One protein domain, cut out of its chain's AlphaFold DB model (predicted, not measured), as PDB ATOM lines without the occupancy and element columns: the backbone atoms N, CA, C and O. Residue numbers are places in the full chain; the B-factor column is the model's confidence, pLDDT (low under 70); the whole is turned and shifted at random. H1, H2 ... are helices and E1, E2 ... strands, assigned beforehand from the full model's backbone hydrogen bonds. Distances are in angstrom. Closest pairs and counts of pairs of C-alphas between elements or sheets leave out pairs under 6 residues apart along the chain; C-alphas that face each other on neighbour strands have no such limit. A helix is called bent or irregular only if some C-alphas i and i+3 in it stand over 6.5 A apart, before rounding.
ATOM      1  N   THR A  55     148.700 168.036 132.206       92.06
ATOM      2  CA  THR A  55     149.362 169.338 132.185       92.06
ATOM      3  C   THR A  55     150.864 169.107 132.159       92.06
ATOM      4  O   THR A  55     151.432 168.560 133.110       92.06
ATOM      5  N   VAL A  56     151.500 169.537 131.071       90.50
ATOM      6  CA  VAL A  56     152.945 169.383 130.837       90.50
ATOM      7  C   VAL A  56     153.748 170.653 131.088       90.50
ATOM      8  O   VAL A  56     154.979 170.607 131.179       90.50
ATOM      9  N   GLY A  57     153.060 171.782 131.231       91.12
ATOM     10  CA  GLY A  57     153.671 173.000 131.720       91.12
ATOM     11  C   GLY A  57     152.723 174.180 131.812       91.12
ATOM     12  O   GLY A  57     151.516 174.008 131.673       91.12
ATOM     13  N   ARG A  58     153.271 175.370 132.056       92.81
ATOM     14  CA  ARG A  58     152.513 176.625 132.167       92.81
ATOM     15  C   ARG A  58     153.179 177.741 131.381       92.81
ATOM     16  O   ARG A  58     154.381 177.945 131.517       92.81
ATOM     17  N   PHE A  59     152.396 178.458 130.582       93.19
ATOM     18  CA  PHE A  59     152.835 179.605 129.795       93.19
ATOM     19  C   PHE A  59     152.675 180.919 130.559       93.19
ATOM     20  O   PHE A  59     151.605 181.213 131.100       93.19
ATOM     21  N   HIS A  60     153.731 181.740 130.522       91.81
ATOM     22  CA  HIS A  60     153.743 183.095 131.065       91.81
ATOM     23  C   HIS A  60     153.939 184.146 129.955       91.81
ATOM     24  O   HIS A  60     154.958 184.122 129.251       91.81
ATOM     25  N   PRO A  61     153.003 185.105 129.809       87.50
ATOM     26  CA  PRO A  61     153.127 186.213 128.871       87.50
ATOM     27  C   PRO A  61     154.443 186.973 129.014       87.50
ATOM     28  O   PRO A  61     154.907 187.236 130.122       87.50
ATOM     29  N   GLY A  62     155.021 187.368 127.880       78.69
ATOM     30  CA  GLY A  62     156.210 188.222 127.834       78.69
ATOM     31  C   GLY A  62     157.539 187.522 128.126       78.69
ATOM     32  O   GLY A  62     158.577 188.151 127.954       78.69
ATOM     33  N   GLN A  63     157.532 186.246 128.522       75.94
ATOM     34  CA  GLN A  63     158.766 185.489 128.753       75.94
ATOM     35  C   GLN A  63     158.995 184.368 127.737       75.94
ATOM     36  O   GLN A  63     160.135 183.956 127.578       75.94
ATOM     37  N   LEU A  64     157.961 183.888 127.029       72.25
ATOM     38  CA  LEU A  64     158.057 182.693 126.165       72.25
ATOM     39  C   LEU A  64     158.711 181.490 126.890       72.25
ATOM     40  O   LEU A  64     159.329 180.636 126.261       72.25
ATOM     41  N   ILE A  65     158.570 181.426 128.218       74.69
ATOM     42  CA  ILE A  65     159.083 180.352 129.075       74.69
ATOM     43  C   ILE A  65     157.912 179.459 129.477       74.69
ATOM     44  O   ILE A  65     156.799 179.942 129.717       74.69
ATOM     45  N   LEU A  66     158.184 178.158 129.556       76.12
ATOM     46  CA  LEU A  66     157.262 177.167 130.085       76.12
ATOM     47  C   LEU A  66     157.823 176.568 131.370       76.12
ATOM     48  O   LEU A  66     158.938 176.053 131.378       76.12
ATOM     49  N   GLU A  67     157.040 176.609 132.442       79.56
ATOM     50  CA  GLU A  67     157.359 175.858 133.657       79.56
ATOM     51  C   GLU A  67     157.048 174.381 133.427       79.56
ATOM     52  O   GLU A  67     155.932 174.060 133.027       79.56
ATOM     53  N   GLU A  68     157.987 173.469 133.683       78.88
ATOM     54  CA  GLU A  68     157.713 172.037 133.553       78.88
ATOM     55  C   GLU A  68     156.796 171.542 134.671       78.88
ATOM     56  O   GLU A  68     157.043 171.768 135.857       78.88
ATOM     57  N   ARG A  69     155.735 170.825 134.293       77.62
ATOM     58  CA  ARG A  69     154.816 170.158 135.223       77.62
ATOM     59  C   ARG A  69     154.428 168.803 134.656       77.62
ATOM     60  O   ARG A  69     154.493 168.599 133.453       77.62
ATOM     61  N   ASN A  70     154.067 167.858 135.510       83.19
ATOM     62  CA  ASN A  70     153.425 166.613 135.098       83.19
ATOM     63  C   ASN A  70     152.346 166.324 136.131       83.19
ATOM     64  O   ASN A  70     152.611 165.704 137.157       83.19
ATOM     65  N   GLN A  71     151.154 166.846 135.878       87.25
ATOM     66  CA  GLN A  71     150.012 166.723 136.776       87.25
ATOM     67  C   GLN A  71     148.741 166.486 135.970       87.25
ATOM     68  O   GLN A  71     148.706 166.751 134.766       87.25
ATOM     69  N   GLN A  72     147.699 165.989 136.631       87.88
ATOM     70  CA  GLN A  72     146.385 165.927 136.006       87.88
ATOM     71  C   GLN A  72     145.902 167.345 135.662       87.88
ATOM     72  O   GLN A  72     146.175 168.273 136.433       87.88
ATOM     73  N   PRO A  73     145.216 167.531 134.521       87.69
ATOM     74  CA  PRO A  73     144.725 168.838 134.129       87.69
ATOM     75  C   PRO A  73     143.743 169.398 135.160       87.69
ATOM     76  O   PRO A  73     142.819 168.683 135.562       87.69
ATOM     77  N   PRO A  74     143.905 170.660 135.588       83.50
ATOM     78  CA  PRO A  74     142.909 171.313 136.421       83.50
ATOM     79  C   PRO A  74     141.607 171.523 135.632       83.50
ATOM     80  O   PRO A  74     141.623 171.807 134.438       83.50
ATOM     81  N   GLU A  75     140.467 171.407 136.312       78.50
ATOM     82  CA  GLU A  75     139.135 171.479 135.685       78.50
ATOM     83  C   GLU A  75     138.608 172.914 135.495       78.50
ATOM     84  O   GLU A  75     137.497 173.109 135.012       78.50
ATOM     85  N   SER A  76     139.348 173.932 135.943       73.88
ATOM     86  CA  SER A  76     138.846 175.314 136.007       73.88
ATOM     87  C   SER A  76     139.896 176.387 135.732       73.88
ATOM     88  O   SER A  76     139.615 177.573 135.903       73.88
ATOM     89  N   GLU A  77     141.113 176.002 135.352       84.31
ATOM     90  CA  GLU A  77     142.138 176.968 134.957       84.31
ATOM     91  C   GLU A  77     142.137 177.127 133.439       84.31
ATOM     92  O   GLU A  77     141.918 176.171 132.702       84.31
ATOM     93  N   SER A  78     142.375 178.350 132.973       93.69
ATOM     94  CA  SER A  78     142.535 178.622 131.551       93.69
ATOM     95  C   SER A  78     143.709 177.830 130.977       93.69
ATOM     96  O   SER A  78     144.809 177.852 131.538       93.69
ATOM     97  N   SER A  79     143.498 177.165 129.843       96.06
ATOM     98  CA  SER A  79     144.520 176.296 129.250       96.06
ATOM     99  C   SER A  79     144.784 176.558 127.770       96.06
ATOM    100  O   SER A  79     144.004 177.192 127.060       96.06
ATOM    101  N   VAL A  80     145.915 176.050 127.295       96.31
ATOM    102  CA  VAL A  80     146.159 175.736 125.892       96.31
ATOM    103  C   VAL A  80     146.126 174.227 125.756       96.31
ATOM    104  O   VAL A  80     146.961 173.523 126.329       96.31
ATOM    105  N   VAL A  81     145.166 173.735 124.984       96.44
ATOM    106  CA  VAL A  81     144.998 172.303 124.755       96.44
ATOM    107  C   VAL A  81     145.738 171.922 123.484       96.44
ATOM    108  O   VAL A  81     145.383 172.338 122.383       96.44
ATOM    109  N   VAL A  82     146.779 171.116 123.633       95.06
ATOM    110  CA  VAL A  82     147.543 170.543 122.530       95.06
ATOM    111  C   VAL A  82     146.996 169.152 122.256       95.06
ATOM    112  O   VAL A  82     147.225 168.213 123.018       95.06
ATOM    113  N   VAL A  83     146.273 169.023 121.150       94.12
ATOM    114  CA  VAL A  83     145.685 167.756 120.736       94.12
ATOM    115  C   VAL A  83     146.705 166.985 119.917       94.12
ATOM    116  O   VAL A  83     147.074 167.404 118.817       94.12
ATOM    117  N   VAL A  84     147.171 165.861 120.449       89.75
ATOM    118  CA  VAL A  84     148.155 165.002 119.782       89.75
ATOM    119  C   VAL A  84     147.609 163.604 119.611       89.75
ATOM    120  O   VAL A  84     146.815 163.120 120.418       89.75
ATOM    121  N   GLU A  85     148.038 162.951 118.534       82.06
ATOM    122  CA  GLU A  85     147.718 161.546 118.377       82.06
ATOM    123  C   GLU A  85     148.483 160.695 119.388       82.06
ATOM    124  O   GLU A  85     149.487 161.098 119.970       82.06
ATOM    125  N   SER A  86     147.963 159.488 119.535       67.12
ATOM    126  CA  SER A  86     148.462 158.389 120.337       67.12
ATOM    127  C   SER A  86     149.953 158.420 120.736       67.12
ATOM    128  O   SER A  86     150.795 158.356 119.837       67.12
ATOM    129  N   PRO A  87     150.295 158.379 122.042       65.69
ATOM    130  CA  PRO A  87     151.673 158.230 122.515       65.69
ATOM    131  C   PRO A  87     152.407 157.003 121.945       65.69
ATOM    132  O   PRO A  87     151.798 156.019 121.514       65.69
ATOM    133  N   HIS A  88     153.740 157.055 121.960       68.00
ATOM    134  CA  HIS A  88     154.639 155.951 121.593       68.00
ATOM    135  C   HIS A  88     154.748 154.893 122.707       68.00
ATOM    136  O   HIS A  88     154.539 155.206 123.871       68.00
ATOM    137  N   LYS A  89     155.166 153.652 122.391       63.34
ATOM    138  CA  LYS A  89     155.317 152.533 123.360       63.34
ATOM    139  C   LYS A  89     155.957 152.946 124.702       63.34
ATOM    140  O   LYS A  89     155.433 152.635 125.766       63.34
ATOM    141  N   GLU A  90     157.067 153.676 124.642       66.62
ATOM    142  CA  GLU A  90     157.826 154.126 125.822       66.62
ATOM    143  C   GLU A  90     157.048 155.119 126.701       66.62
ATOM    144  O   GLU A  90     157.234 155.169 127.916       66.62
ATOM    145  N   GLU A  91     156.168 155.907 126.089       66.56
ATOM    146  CA  GLU A  91     155.337 156.910 126.757       66.56
ATOM    147  C   GLU A  91     154.233 156.239 127.584       66.56
ATOM    148  O   GLU A  91     153.878 156.747 128.647       66.56
ATOM    149  N   TYR A  92     153.777 155.042 127.184       61.94
ATOM    150  CA  TYR A  92     152.856 154.219 127.980       61.94
ATOM    151  C   TYR A  92     153.517 153.638 129.222       61.94
ATOM    152  O   TYR A  92     152.940 153.678 130.305       61.94
ATOM    153  N   GLU A  93     154.724 153.087 129.075       66.88
ATOM    154  CA  GLU A  93     155.450 152.478 130.197       66.88
ATOM    155  C   GLU A  93     155.745 153.514 131.284       66.88
ATOM    156  O   GLU A  93     155.672 153.218 132.475       66.88
ATOM    157  N   ARG A  94     156.032 154.750 130.866       68.81
ATOM    158  CA  ARG A  94     156.358 155.861 131.763       68.81
ATOM    159  C   ARG A  94     155.149 156.695 132.176       68.81
ATOM    160  O   ARG A  94     155.297 157.523 133.069       68.81
ATOM    161  N   ARG A  95     153.989 156.497 131.537       66.81
ATOM    162  CA  ARG A  95     152.798 157.360 131.657       66.81
ATOM    163  C   ARG A  95     153.140 158.840 131.452       66.81
ATOM    164  O   ARG A  95     152.745 159.697 132.234       66.81
ATOM    165  N   GLN A  96     153.949 159.120 130.434       70.81
ATOM    166  CA  GLN A  96     154.411 160.466 130.105       70.81
ATOM    167  C   GLN A  96     154.297 160.674 128.595       70.81
ATOM    168  O   GLN A  96     155.038 160.025 127.860       70.81
ATOM    169  N   PRO A  97     153.411 161.557 128.109       69.50
ATOM    170  CA  PRO A  97     153.287 161.825 126.682       69.50
ATOM    171  C   PRO A  97     154.496 162.597 126.133       69.50
ATOM    172  O   PRO A  97     155.080 163.444 126.813       69.50
ATOM    173  N   LEU A  98     154.839 162.329 124.869       71.44
ATOM    174  CA  LEU A  98     155.820 163.072 124.067       71.44
ATOM    175  C   LEU A  98     157.235 163.167 124.664       71.44
ATOM    176  O   LEU A  98     157.938 164.139 124.402       71.44
ATOM    177  N   VAL A  99     157.710 162.170 125.423       72.44
ATOM    178  CA  VAL A  99     159.019 162.220 126.122       72.44
ATOM    179  C   VAL A  99     160.166 162.644 125.197       72.44
ATOM    180  O   VAL A  99     161.009 163.449 125.581       72.44
ATOM    181  N   ARG A 100     160.196 162.137 123.958       72.75
ATOM    182  CA  ARG A 100     161.280 162.417 122.997       72.75
ATOM    183  C   ARG A 100     161.129 163.746 122.255       72.75
ATOM    184  O   ARG A 100     162.111 164.266 121.731       72.75
ATOM    185  N   SER A 101     159.912 164.272 122.157       78.31
ATOM    186  CA  SER A 101     159.584 165.487 121.401       78.31
ATOM    187  C   SER A 101     159.136 166.642 122.296       78.31
ATOM    188  O   SER A 101     158.798 167.703 121.775       78.31
ATOM    189  N   ARG A 102     159.186 166.477 123.624       80.00
ATOM    190  CA  ARG A 102     158.682 167.436 124.610       80.00
ATOM    191  C   ARG A 102     159.311 168.809 124.457       80.00
ATOM    192  O   ARG A 102     158.584 169.777 124.327       80.00
ATOM    193  N   GLU A 103     160.634 168.918 124.406       82.12
ATOM    194  CA  GLU A 103     161.289 170.229 124.289       82.12
ATOM    195  C   GLU A 103     160.854 170.972 123.013       82.12
ATOM    196  O   GLU A 103     160.492 172.149 123.057       82.12
ATOM    197  N   LYS A 104     160.806 170.257 121.880       83.81
ATOM    198  CA  LYS A 104     160.331 170.806 120.602       83.81
ATOM    199  C   LYS A 104     158.872 171.231 120.687       83.81
ATOM    200  O   LYS A 104     158.529 172.301 120.184       83.81
ATOM    201  N   LEU A 105     158.034 170.403 121.316       84.94
ATOM    202  CA  LEU A 105     156.634 170.713 121.561       84.94
ATOM    203  C   LEU A 105     156.522 172.023 122.345       84.94
ATOM    204  O   LEU A 105     155.902 172.976 121.889       84.94
ATOM    205  N   MET A 106     157.175 172.073 123.501       86.50
ATOM    206  CA  MET A 106     157.102 173.187 124.431       86.50
ATOM    207  C   MET A 106     157.549 174.493 123.759       86.50
ATOM    208  O   MET A 106     156.804 175.468 123.778       86.50
ATOM    209  N   ARG A 107     158.684 174.516 123.048       85.94
ATOM    210  CA  ARG A 107     159.147 175.726 122.338       85.94
ATOM    211  C   ARG A 107     158.126 176.257 121.322       85.94
ATOM    212  O   ARG A 107     157.820 177.446 121.313       85.94
ATOM    213  N   ASN A 108     157.576 175.392 120.474       88.81
ATOM    214  CA  ASN A 108     156.609 175.814 119.452       88.81
ATOM    215  C   ASN A 108     155.262 176.218 120.061       88.81
ATOM    216  O   ASN A 108     154.659 177.193 119.621       88.81
ATOM    217  N   VAL A 109     154.810 175.518 121.107       90.44
ATOM    218  CA  VAL A 109     153.612 175.908 121.857       90.44
ATOM    219  C   VAL A 109     153.814 177.281 122.494       90.44
ATOM    220  O   VAL A 109     152.928 178.120 122.377       90.44
ATOM    221  N   ALA A 110     154.980 177.558 123.086       90.62
ATOM    222  CA  ALA A 110     155.290 178.874 123.643       90.62
ATOM    223  C   ALA A 110     155.204 179.985 122.582       90.62
ATOM    224  O   ALA A 110     154.633 181.038 122.860       90.62
ATOM    225  N   LEU A 111     155.699 179.746 121.361       90.00
ATOM    226  CA  LEU A 111     155.590 180.700 120.249       90.00
ATOM    227  C   LEU A 111     154.131 180.962 119.847       90.00
ATOM    228  O   LEU A 111     153.727 182.120 119.728       90.00
ATOM    229  N   LEU A 112     153.329 179.904 119.690       92.06
ATOM    230  CA  LEU A 112     151.896 180.027 119.394       92.06
ATOM    231  C   LEU A 112     151.164 180.791 120.506       92.06
ATOM    232  O   LEU A 112     150.381 181.697 120.224       92.06
ATOM    233  N   CYS A 113     151.467 180.486 121.768       92.50
ATOM    234  CA  CYS A 113     150.913 181.196 122.917       92.50
ATOM    235  C   CYS A 113     151.330 182.672 122.925       92.50
ATOM    236  O   CYS A 113     150.501 183.533 123.185       92.50
ATOM    237  N   GLY A 114     152.580 182.996 122.588       91.56
ATOM    238  CA  GLY A 114     153.038 184.384 122.487       91.56
ATOM    239  C   GLY A 114     152.254 185.205 121.462       91.56
ATOM    240  O   GLY A 114     151.977 186.380 121.702       91.56
ATOM    241  N   PHE A 115     151.859 184.580 120.351       91.56
ATOM    242  CA  PHE A 115     151.061 185.222 119.308       91.56
ATOM    243  C   PHE A 115     149.578 185.348 119.688       91.56
ATOM    244  O   PHE A 115     148.992 186.419 119.546       91.56
ATOM    245  N   HIS A 116     148.967 184.268 120.185       93.62
ATOM    246  CA  HIS A 116     147.523 184.214 120.446       93.62
ATOM    247  C   HIS A 116     147.122 184.725 121.838       93.62
ATOM    248  O   HIS A 116     146.016 185.232 122.006       93.62
ATOM    249  N   LEU A 117     148.010 184.620 122.828       93.44
ATOM    250  CA  LEU A 117     147.753 184.890 124.247       93.44
ATOM    251  C   LEU A 117     148.754 185.910 124.834       93.44
ATOM    252  O   LEU A 117     149.327 185.677 125.901       93.44
ATOM    253  N   PRO A 118     148.957 187.092 124.219       90.44
ATOM    254  CA  PRO A 118     150.044 188.016 124.579       90.44
ATOM    255  C   PRO A 118     149.958 188.590 126.005       90.44
ATOM    256  O   PRO A 118     150.887 189.255 126.459       90.44
ATOM    257  N   ARG A 119     148.834 188.393 126.706       92.69
ATOM    258  CA  ARG A 119     148.569 188.925 128.055       92.69
ATOM    259  C   ARG A 119     147.949 187.903 129.010       92.69
ATOM    260  O   ARG A 119     147.567 188.281 130.112       92.69
ATOM    261  N   GLN A 120     147.812 186.642 128.599       93.25
ATOM    262  CA  GLN A 120     147.108 185.620 129.375       93.25
ATOM    263  C   GLN A 120     148.039 184.459 129.717       93.25
ATOM    264  O   GLN A 120     148.757 183.953 128.860       93.25
ATOM    265  N   GLN A 121     148.030 184.060 130.985       93.31
ATOM    266  CA  GLN A 121     148.682 182.829 131.424       93.31
ATOM    267  C   GLN A 121     147.771 181.644 131.133       93.31
ATOM    268  O   GLN A 121     146.547 181.780 131.185       93.31
ATOM    269  N   ALA A 122     148.373 180.497 130.838       94.81
ATOM    270  CA  ALA A 122     147.625 179.289 130.534       94.81
ATOM    271  C   ALA A 122     148.423 178.035 130.894       94.81
ATOM    272  O   ALA A 122     149.632 177.975 130.661       94.81
ATOM    273  N   ASP A 123     147.740 177.021 131.414       94.94
ATOM    274  CA  ASP A 123     148.309 175.678 131.531       94.94
ATOM    275  C   ASP A 123     148.365 175.004 130.159       94.94
ATOM    276  O   ASP A 123     147.444 175.121 129.361       94.94
ATOM    277  N   ILE A 124     149.441 174.278 129.868       94.12
ATOM    278  CA  ILE A 124     149.592 173.514 128.631       94.12
ATOM    279  C   ILE A 124     149.154 172.082 128.897       94.12
ATOM    280  O   ILE A 124     149.853 171.337 129.588       94.12
ATOM    281  N   VAL A 125     148.017 171.699 128.327       94.06
ATOM    282  CA  VAL A 125     147.434 170.364 128.471       94.06
ATOM    283  C   VAL A 125     147.682 169.572 127.197       94.06
ATOM    284  O   VAL A 125     147.267 169.989 126.120       94.06
ATOM    285  N   ILE A 126     148.338 168.418 127.305       92.19
ATOM    286  CA  ILE A 126     148.364 167.438 126.218       92.19
ATOM    287  C   ILE A 126     147.104 166.597 126.324       92.19
ATOM    288  O   ILE A 126     146.872 165.954 127.348       92.19
ATOM    289  N   CYS A 127     146.322 166.598 125.251       92.31
ATOM    290  CA  CYS A 127     145.056 165.894 125.168       92.31
ATOM    291  C   CYS A 127     145.086 164.883 124.023       92.31
ATOM    292  O   CYS A 127     145.369 165.237 122.876       92.31
ATOM    293  N   ASN A 128     144.747 163.630 124.317       90.00
ATOM    294  CA  ASN A 128     144.556 162.613 123.287       90.00
ATOM    295  C   ASN A 128     143.058 162.507 122.936       90.00
ATOM    296  O   ASN A 128     142.235 162.357 123.850       90.00
ATOM    297  N   PRO A 129     142.672 162.558 121.645       90.25
ATOM    298  CA  PRO A 129     141.291 162.318 121.229       90.25
ATOM    299  C   PRO A 129     140.726 160.977 121.704       90.25
ATOM    300  O   PRO A 129     139.548 160.892 122.021       90.25
ATOM    301  N   ILE A 130     141.558 159.936 121.794       85.44
ATOM    302  CA  ILE A 130     141.148 158.617 122.286       85.44
ATOM    303  C   ILE A 130     142.170 158.149 123.324       85.44
ATOM    304  O   ILE A 130     143.262 157.700 122.979       85.44
ATOM    305  N   GLN A 131     141.813 158.259 124.607       77.69
ATOM    306  CA  GLN A 131     142.694 157.886 125.724       77.69
ATOM    307  C   GLN A 131     142.855 156.370 125.888       77.69
ATOM    308  O   GLN A 131     143.853 155.916 126.448       77.69
ATOM    309  N   TRP A 132     141.884 155.594 125.396       69.12
ATOM    310  CA  TRP A 132     141.924 154.135 125.369       69.12
ATOM    311  C   TRP A 132     142.645 153.668 124.122       69.12
ATOM    312  O   TRP A 132     142.141 153.779 123.004       69.12
ATOM    313  N   GLU A 175     119.414 160.712 117.230       64.88
ATOM    314  CA  GLU A 175     120.745 160.502 116.647       64.88
ATOM    315  C   GLU A 175     121.662 159.955 117.743       64.88
ATOM    316  O   GLU A 175     121.983 160.658 118.694       64.88
ATOM    317  N   GLY A 176     122.029 158.677 117.643       63.38
ATOM    318  CA  GLY A 176     122.767 158.027 118.723       63.38
ATOM    319  C   GLY A 176     124.138 158.655 119.002       63.38
ATOM    320  O   GLY A 176     124.667 159.470 118.236       63.38
ATOM    321  N   LEU A 177     124.696 158.256 120.134       70.44
ATOM    322  CA  LEU A 177     125.837 158.914 120.750       70.44
ATOM    323  C   LEU A 177     127.143 158.413 120.140       70.44
ATOM    324  O   LEU A 177     127.247 157.255 119.729       70.44
ATOM    325  N   TYR A 178     128.155 159.280 120.110       79.56
ATOM    326  CA  TYR A 178     129.524 158.920 119.727       79.56
ATOM    327  C   TYR A 178     130.422 158.988 120.968       79.56
ATOM    328  O   TYR A 178     131.074 160.018 121.183       79.56
ATOM    329  N   PRO A 179     130.513 157.919 121.784       77.12
ATOM    330  CA  PRO A 179     131.044 158.016 123.146       77.12
ATOM    331  C   PRO A 179     132.465 158.582 123.208       77.12
ATOM    332  O   PRO A 179     132.757 159.454 124.023       77.12
ATOM    333  N   ALA A 180     133.349 158.150 122.302       81.00
ATOM    334  CA  ALA A 180     134.727 158.638 122.252       81.00
ATOM    335  C   ALA A 180     134.827 160.122 121.858       81.00
ATOM    336  O   ALA A 180     135.659 160.848 122.403       81.00
ATOM    337  N   ARG A 181     133.983 160.589 120.925       88.75
ATOM    338  CA  ARG A 181     133.982 161.996 120.493       88.75
ATOM    339  C   ARG A 181     133.433 162.896 121.586       88.75
ATOM    340  O   ARG A 181     133.994 163.957 121.849       88.75
ATOM    341  N   GLU A 182     132.351 162.464 122.221       85.94
ATOM    342  CA  GLU A 182     131.707 163.196 123.305       85.94
ATOM    343  C   GLU A 182     132.594 163.269 124.541       85.94
ATOM    344  O   GLU A 182     132.756 164.356 125.093       85.94
ATOM    345  N   ASP A 183     133.234 162.161 124.931       85.94
ATOM    346  CA  ASP A 183     134.231 162.151 126.003       85.94
ATOM    347  C   ASP A 183     135.363 163.140 125.699       85.94
ATOM    348  O   ASP A 183     135.667 164.005 126.521       85.94
ATOM    349  N   PHE A 184     135.939 163.076 124.494       92.38
ATOM    350  CA  PHE A 184     136.990 164.000 124.079       92.38
ATOM    351  C   PHE A 184     136.551 165.462 124.164       92.38
ATOM    352  O   PHE A 184     137.227 166.275 124.794       92.38
ATOM    353  N   ILE A 185     135.412 165.810 123.568       94.69
ATOM    354  CA  ILE A 185     134.923 167.190 123.554       94.69
ATOM    355  C   ILE A 185     134.542 167.666 124.958       94.69
ATOM    356  O   ILE A 185     134.813 168.816 125.309       94.69
ATOM    357  N   SER A 186     133.969 166.792 125.783       91.44
ATOM    358  CA  SER A 186     133.673 167.072 127.188       91.44
ATOM    359  C   SER A 186     134.948 167.389 127.973       91.44
ATOM    360  O   SER A 186     135.018 168.427 128.637       91.44
ATOM    361  N   ARG A 187     135.998 166.568 127.822       93.50
ATOM    362  CA  ARG A 187     137.315 166.816 128.430       93.50
ATOM    363  C   ARG A 187     137.919 168.134 127.964       93.50
ATOM    364  O   ARG A 187     138.288 168.953 128.799       93.50
ATOM    365  N   VAL A 188     137.953 168.389 126.655       95.38
ATOM    366  CA  VAL A 188     138.491 169.645 126.107       95.38
ATOM    367  C   VAL A 188     137.756 170.857 126.679       95.38
ATOM    368  O   VAL A 188     138.411 171.792 127.125       95.38
ATOM    369  N   ARG A 189     136.416 170.843 126.734       95.00
ATOM    370  CA  ARG A 189     135.624 171.937 127.333       95.00
ATOM    371  C   ARG A 189     135.948 172.145 128.807       95.00
ATOM    372  O   ARG A 189     136.087 173.283 129.249       95.00
ATOM    373  N   LYS A 190     136.094 171.050 129.552       94.44
ATOM    374  CA  LYS A 190     136.440 171.055 130.974       94.44
ATOM    375  C   LYS A 190     137.802 171.693 131.250       94.44
ATOM    376  O   LYS A 190     138.005 172.226 132.329       94.44
ATOM    377  N   TYR A 191     138.711 171.707 130.279       95.31
ATOM    378  CA  TYR A 191     139.995 172.397 130.419       95.31
ATOM    379  C   TYR A 191     139.918 173.907 130.173       95.31
ATOM    380  O   TYR A 191     140.953 174.562 130.216       95.31
ATOM    381  N   ASN A 192     138.735 174.474 129.905       95.56
ATOM    382  CA  ASN A 192     138.533 175.906 129.656       95.56
ATOM    383  C   ASN A 192     139.584 176.510 128.686       95.56
ATOM    384  O   ASN A 192     140.382 177.376 129.073       95.56
ATOM    385  N   PRO A 193     139.663 176.004 127.442       96.69
ATOM    386  CA  PRO A 193     140.749 176.336 126.535       96.69
ATOM    387  C   PRO A 193     140.646 177.783 126.041       96.69
ATOM    388  O   PRO A 193     139.612 178.220 125.547       96.69
ATOM    389  N   LEU A 194     141.763 178.503 126.105       96.81
ATOM    390  CA  LEU A 194     141.972 179.796 125.448       96.81
ATOM    391  C   LEU A 194     142.493 179.636 124.017       96.81
ATOM    392  O   LEU A 194     142.369 180.543 123.197       96.81
ATOM    393  N   LEU A 195     143.128 178.500 123.741       96.94
ATOM    394  CA  LEU A 195     143.694 178.130 122.453       96.94
ATOM    395  C   LEU A 195     143.705 176.608 122.347       96.94
ATOM    396  O   LEU A 195     144.062 175.917 123.302       96.94
ATOM    397  N   ILE A 196     143.373 176.092 121.169       97.62
ATOM    398  CA  ILE A 196     143.511 174.673 120.856       97.62
ATOM    399  C   ILE A 196     144.504 174.524 119.710       97.62
ATOM    400  O   ILE A 196     144.359 175.148 118.662       97.62
ATOM    401  N   VAL A 197     145.518 173.686 119.903       95.94
ATOM    402  CA  VAL A 197     146.510 173.346 118.883       95.94
ATOM    403  C   VAL A 197     146.238 171.923 118.415       95.94
ATOM    404  O   VAL A 197     146.524 170.967 119.133       95.94
ATOM    405  N   ASN A 198     145.687 171.769 117.213       95.38
ATOM    406  CA  ASN A 198     145.462 170.462 116.608       95.38
ATOM    407  C   ASN A 198     146.746 169.977 115.926       95.38
ATOM    408  O   ASN A 198     147.046 170.347 114.792       95.38
ATOM    409  N   ALA A 199     147.508 169.137 116.621       92.44
ATOM    410  CA  ALA A 199     148.758 168.562 116.134       92.44
ATOM    411  C   ALA A 199     148.628 167.061 115.805       92.44
ATOM    412  O   ALA A 199     149.618 166.324 115.788       92.44
ATOM    413  N   CYS A 200     147.410 166.588 115.510       88.25
ATOM    414  CA  CYS A 200     147.181 165.222 115.039       88.25
ATOM    415  C   CYS A 200     147.842 164.971 113.669       88.25
ATOM    416  O   CYS A 200     148.094 165.895 112.875       88.25
ATOM    417  N   THR A 201     148.114 163.698 113.354       82.81
ATOM    418  CA  THR A 201     148.586 163.330 112.010       82.81
ATOM    419  C   THR A 201     147.539 163.625 110.949       82.81
ATOM    420  O   THR A 201     146.346 163.696 111.228       82.81
ATOM    421  N   ALA A 202     147.997 163.783 109.704       79.62
ATOM    422  CA  ALA A 202     147.156 164.187 108.581       79.62
ATOM    423  C   ALA A 202     145.893 163.323 108.408       79.62
ATOM    424  O   ALA A 202     144.837 163.869 108.108       79.62
ATOM    425  N   ASN A 203     145.990 162.010 108.647       79.75
ATOM    426  CA  ASN A 203     144.863 161.083 108.505       79.75
ATOM    427  C   ASN A 203     143.759 161.350 109.541       79.75
ATOM    428  O   ASN A 203     142.582 161.278 109.215       79.75
ATOM    429  N   LEU A 204     144.134 161.685 110.779       81.00
ATOM    430  CA  LEU A 204     143.192 161.880 111.888       81.00
ATOM    431  C   LEU A 204     142.757 163.340 112.043       81.00
ATOM    432  O   LEU A 204     141.693 163.627 112.591       81.00
ATOM    433  N   ARG A 205     143.577 164.274 111.545       87.25
ATOM    434  CA  ARG A 205     143.403 165.714 111.741       87.25
ATOM    435  C   ARG A 205     142.032 166.195 111.309       87.25
ATOM    436  O   ARG A 205     141.441 166.967 112.048       87.25
ATOM    437  N   HIS A 206     141.524 165.746 110.161       89.75
ATOM    438  CA  HIS A 206     140.233 166.216 109.654       89.75
ATOM    439  C   HIS A 206     139.080 165.868 110.604       89.75
ATOM    440  O   HIS A 206     138.288 166.744 110.937       89.75
ATOM    441  N   HIS A 207     139.041 164.628 111.101       89.88
ATOM    442  CA  HIS A 207     138.011 164.171 112.034       89.88
ATOM    443  C   HIS A 207     138.006 164.988 113.327       89.88
ATOM    444  O   HIS A 207     136.961 165.465 113.762       89.88
ATOM    445  N   VAL A 208     139.189 165.185 113.912       92.94
ATOM    446  CA  VAL A 208     139.359 165.962 115.144       92.94
ATOM    447  C   VAL A 208     139.048 167.439 114.900       92.94
ATOM    448  O   VAL A 208     138.346 168.056 115.694       92.94
ATOM    449  N   GLN A 209     139.516 167.999 113.783       94.00
ATOM    450  CA  GLN A 209     139.309 169.401 113.433       94.00
ATOM    451  C   GLN A 209     137.822 169.732 113.325       94.00
ATOM    452  O   GLN A 209     137.392 170.744 113.872       94.00
ATOM    453  N   THR A 210     137.028 168.878 112.673       93.19
ATOM    454  CA  THR A 210     135.577 169.073 112.575       93.19
ATOM    455  C   THR A 210     134.934 169.223 113.951       93.19
ATOM    456  O   THR A 210     134.167 170.162 114.151       93.19
ATOM    457  N   GLU A 211     135.282 168.371 114.918       94.81
ATOM    458  CA  GLU A 211     134.720 168.462 116.270       94.81
ATOM    459  C   GLU A 211     135.246 169.682 117.044       94.81
ATOM    460  O   GLU A 211     134.472 170.388 117.685       94.81
ATOM    461  N   LEU A 212     136.540 169.998 116.928       95.38
ATOM    462  CA  LEU A 212     137.134 171.167 117.583       95.38
ATOM    463  C   LEU A 212     136.550 172.488 117.076       95.38
ATOM    464  O   LEU A 212     136.327 173.397 117.867       95.38
ATOM    465  N   THR A 213     136.261 172.605 115.776       92.06
ATOM    466  CA  THR A 213     135.653 173.826 115.215       92.06
ATOM    467  C   THR A 213     134.224 174.088 115.692       92.06
ATOM    468  O   THR A 213     133.743 175.205 115.541       92.06
ATOM    469  N   ARG A 214     133.555 173.094 116.295       92.06
ATOM    470  CA  ARG A 214     132.242 173.263 116.943       92.06
ATOM    471  C   ARG A 214     132.348 173.854 118.353       92.06
ATOM    472  O   ARG A 214     131.329 174.083 119.001       92.06
ATOM    473  N   LEU A 215     133.563 174.054 118.868       92.19
ATOM    474  CA  LEU A 215     133.800 174.754 120.126       92.19
ATOM    475  C   LEU A 215     133.775 176.262 119.867       92.19
ATOM    476  O   LEU A 215     134.799 176.879 119.576       92.19
ATOM    477  N   ASP A 216     132.580 176.842 119.954       90.12
ATOM    478  CA  ASP A 216     132.379 178.272 119.741       90.12
ATOM    479  C   ASP A 216     133.276 179.119 120.656       90.12
ATOM    480  O   ASP A 216     133.396 178.879 121.859       90.12
ATOM    481  N   GLY A 217     133.891 180.152 120.077       92.06
ATOM    482  CA  GLY A 217     134.659 181.157 120.815       92.06
ATOM    483  C   GLY A 217     136.100 180.777 121.164       92.06
ATOM    484  O   GLY A 217     136.804 181.617 121.724       92.06
ATOM    485  N   VAL A 218     136.571 179.578 120.801       95.56
ATOM    486  CA  VAL A 218     137.954 179.149 121.059       95.56
ATOM    487  C   VAL A 218     138.741 179.075 119.746       95.56
ATOM    488  O   VAL A 218     138.340 178.352 118.834       95.56
ATOM    489  N   PRO A 219     139.870 179.792 119.603       96.06
ATOM    490  CA  PRO A 219     140.697 179.681 118.409       96.06
ATOM    491  C   PRO A 219     141.322 178.283 118.310       96.06
ATOM    492  O   PRO A 219     141.930 177.790 119.261       96.06
ATOM    493  N   VAL A 220     141.211 177.674 117.126       96.19
ATOM    494  CA  VAL A 220     141.834 176.387 116.793       96.19
ATOM    495  C   VAL A 220     142.913 176.615 115.741       96.19
ATOM    496  O   VAL A 220     142.641 177.167 114.675       96.19
ATOM    497  N   VAL A 221     144.136 176.182 116.033       94.69
ATOM    498  CA  VAL A 221     145.287 176.278 115.132       94.69
ATOM    499  C   VAL A 221     145.712 174.882 114.712       94.69
ATOM    500  O   VAL A 221     146.058 174.049 115.550       94.69
ATOM    501  N   ASP A 222     145.728 174.642 113.405       92.38
ATOM    502  CA  ASP A 222     146.318 173.431 112.847       92.38
ATOM    503  C   ASP A 222     147.844 173.503 112.913       92.38
ATOM    504  O   ASP A 222     148.471 174.471 112.474       92.38
ATOM    505  N   ALA A 223     148.451 172.428 113.400       89.56
ATOM    506  CA  ALA A 223     149.887 172.230 113.387       89.56
ATOM    507  C   ALA A 223     150.228 170.852 112.806       89.56
ATOM    508  O   ALA A 223     149.432 169.910 112.808       89.56
ATOM    509  N   VAL A 224     151.444 170.704 112.279       84.62
ATOM    510  CA  VAL A 224     151.956 169.364 111.954       84.62
ATOM    511  C   VAL A 224     152.242 168.591 113.245       84.62
ATOM    512  O   VAL A 224     152.312 169.186 114.316       84.62
ATOM    513  N   HIS A 225     152.417 167.272 113.163       79.38
ATOM    514  CA  HIS A 225     152.725 166.474 114.351       79.38
ATOM    515  C   HIS A 225     154.029 166.959 115.020       79.38
ATOM    516  O   HIS A 225     154.979 167.262 114.288       79.38
ATOM    517  N   PRO A 226     154.143 166.995 116.365       77.94
ATOM    518  CA  PRO A 226     155.311 167.572 117.040       77.94
ATOM    519  C   PRO A 226     156.644 166.902 116.693       77.94
ATOM    520  O   PRO A 226     157.697 167.536 116.730       77.94
ATOM    521  N   SER A 227     156.624 165.628 116.289       72.44
ATOM    522  CA  SER A 227     157.822 164.933 115.788       72.44
ATOM    523  C   SER A 227     158.401 165.562 114.513       72.44
ATOM    524  O   SER A 227     159.583 165.378 114.225       72.44
ATOM    525  N   CYS A 228     157.581 166.282 113.745       75.50
ATOM    526  CA  CYS A 228     157.948 166.950 112.499       75.50
ATOM    527  C   CYS A 228     158.322 168.423 112.699       75.50
ATOM    528  O   CYS A 228     158.696 169.079 111.729       75.50
ATOM    529  N   TRP A 229     158.218 168.963 113.918       78.44
ATOM    530  CA  TRP A 229     158.614 170.343 114.180       78.44
ATOM    531  C   TRP A 229     160.133 170.457 114.050       78.44
ATOM    532  O   TRP A 229     160.898 169.815 114.781       78.44
TER     533      TRP A 229
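This is residues 55 to 132 and 175 to 229 of the 235 residues of an uncharacterized protein of Melittangium boletus DSM 14713 (UniProt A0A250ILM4). One strongly twisted sheet of six strands runs through the body of this domain and curls round the helix H2 on one face, while H3 packs on the opposite face and H4 runs along E5 near the sheet's E6 end. The hairpin E1 and E2 makes the other end of the sheet, and the short helix H1 lies off the sheet, far from its strands, on the way from E3 to H2. The printed part has 133 residues with four named helices and six named strands, in the order E1 E2 E3 H1 H2 E4 H3 E5 H4 E6. The sheet is mixed, in the order E2 E1 E4 E3 E5 E6, and the class is mixed, helices and strands. The whole is compact, with a radius of gyration of the C-alphas of 14.0 A and spans of 47 by 36 by 26 A.

The printed part begins with E1, residues 55 to 60, 14.5 A long, with C-alpha 55 at (149.362, 169.338, 132.185). E2, residues 65 to 71, measures 18.1 A, and E3, residues 79 to 83, measures 12.1 A. H1 is residues 89 to 94, 9.1 A. H2, the longest helix, is residues 102 to 116 and measures 20.6 A, with C-alpha 102 at (158.682, 167.436, 124.610). E4 is residues 122 to 127, 14.7 A. After the cut come H3, residues 179 to 190, 16.1 A, and E5, residues 193 to 198, 12.5 A. H4, residues 202 to 212, measures 15.2 A and is irregular: C-alphas 203 and 206 are 7.0 A apart. E6, residues 220 to 222, measures 6.7 A and ends with C-alpha 222 at (146.318, 173.431, 112.847).

In the sheet, E2 and E6 are the edge strands. E2 and E1 form a hairpin, antiparallel at 153 degrees, with N 58 and O 67 at 3.1 A. E1 and E4 are antiparallel at 152 degrees, with N 59 and O 122 at 2.8 A. E4 and E3 are parallel at 23 degrees, with N 80 and O 123 at 2.7 A. E3 and E5 are parallel at 16 degrees, with N 83 and O 197 at 2.8 A. E5 and E6 are parallel at 21 degrees, with N 221 and O 196 at 2.8 A. Two strand-helix-strand units, each two parallel neighbour strands with helices between them in the chain, are E3, H1 H2, E4 and E5, H4, E6; both crossovers are right-handed. The sheet curls round H2; the closest C-alphas of H2 and E1 are those of Ala 110 and Phe 59, 6.7 A apart. H3 is on the opposite face from H2, over E4 and E3, at a height over the sheet of 11.6 A. It runs along the strands, at 7 degrees to E3 on the local plane; the closest C-alphas of H3 and E3, those of Val 188 and Val 81, are 7.2 A apart. H4 is on the sheet over E5, at a height over the sheet of 8.3 A; its closest C-alpha pair with E5 is Gln 209 and Asn 198, 7.0 A. H3, with residues 181 to 185 alone, and H4 only just touch, with 3 pairs of C-alphas within 8 A. Their closest C-alphas, those of Ile 185 and Glu 211, are 7.4 A apart, and they run the same way at a steep tilt of 62 degrees. H1 is not on the sheet, and H1 and H2 are apart. In H1, H2 and H3 every O i to N i+4 pair is within hydrogen-bond range; in H4, 4 of 7 are.

The two C-alphas farthest apart are those of Gln 63 and Glu 175, 47.1 A. Residues 133 to 174 are not printed, and C-alphas 132 and 175 are 23.8 A apart across this cut, on the link from E4 to H3. Of the links that are printed whole, none is long. The mean pLDDT of the printed part is 85.6; residues 86 to 95, 97, 132 and 175 to 176 are under 70.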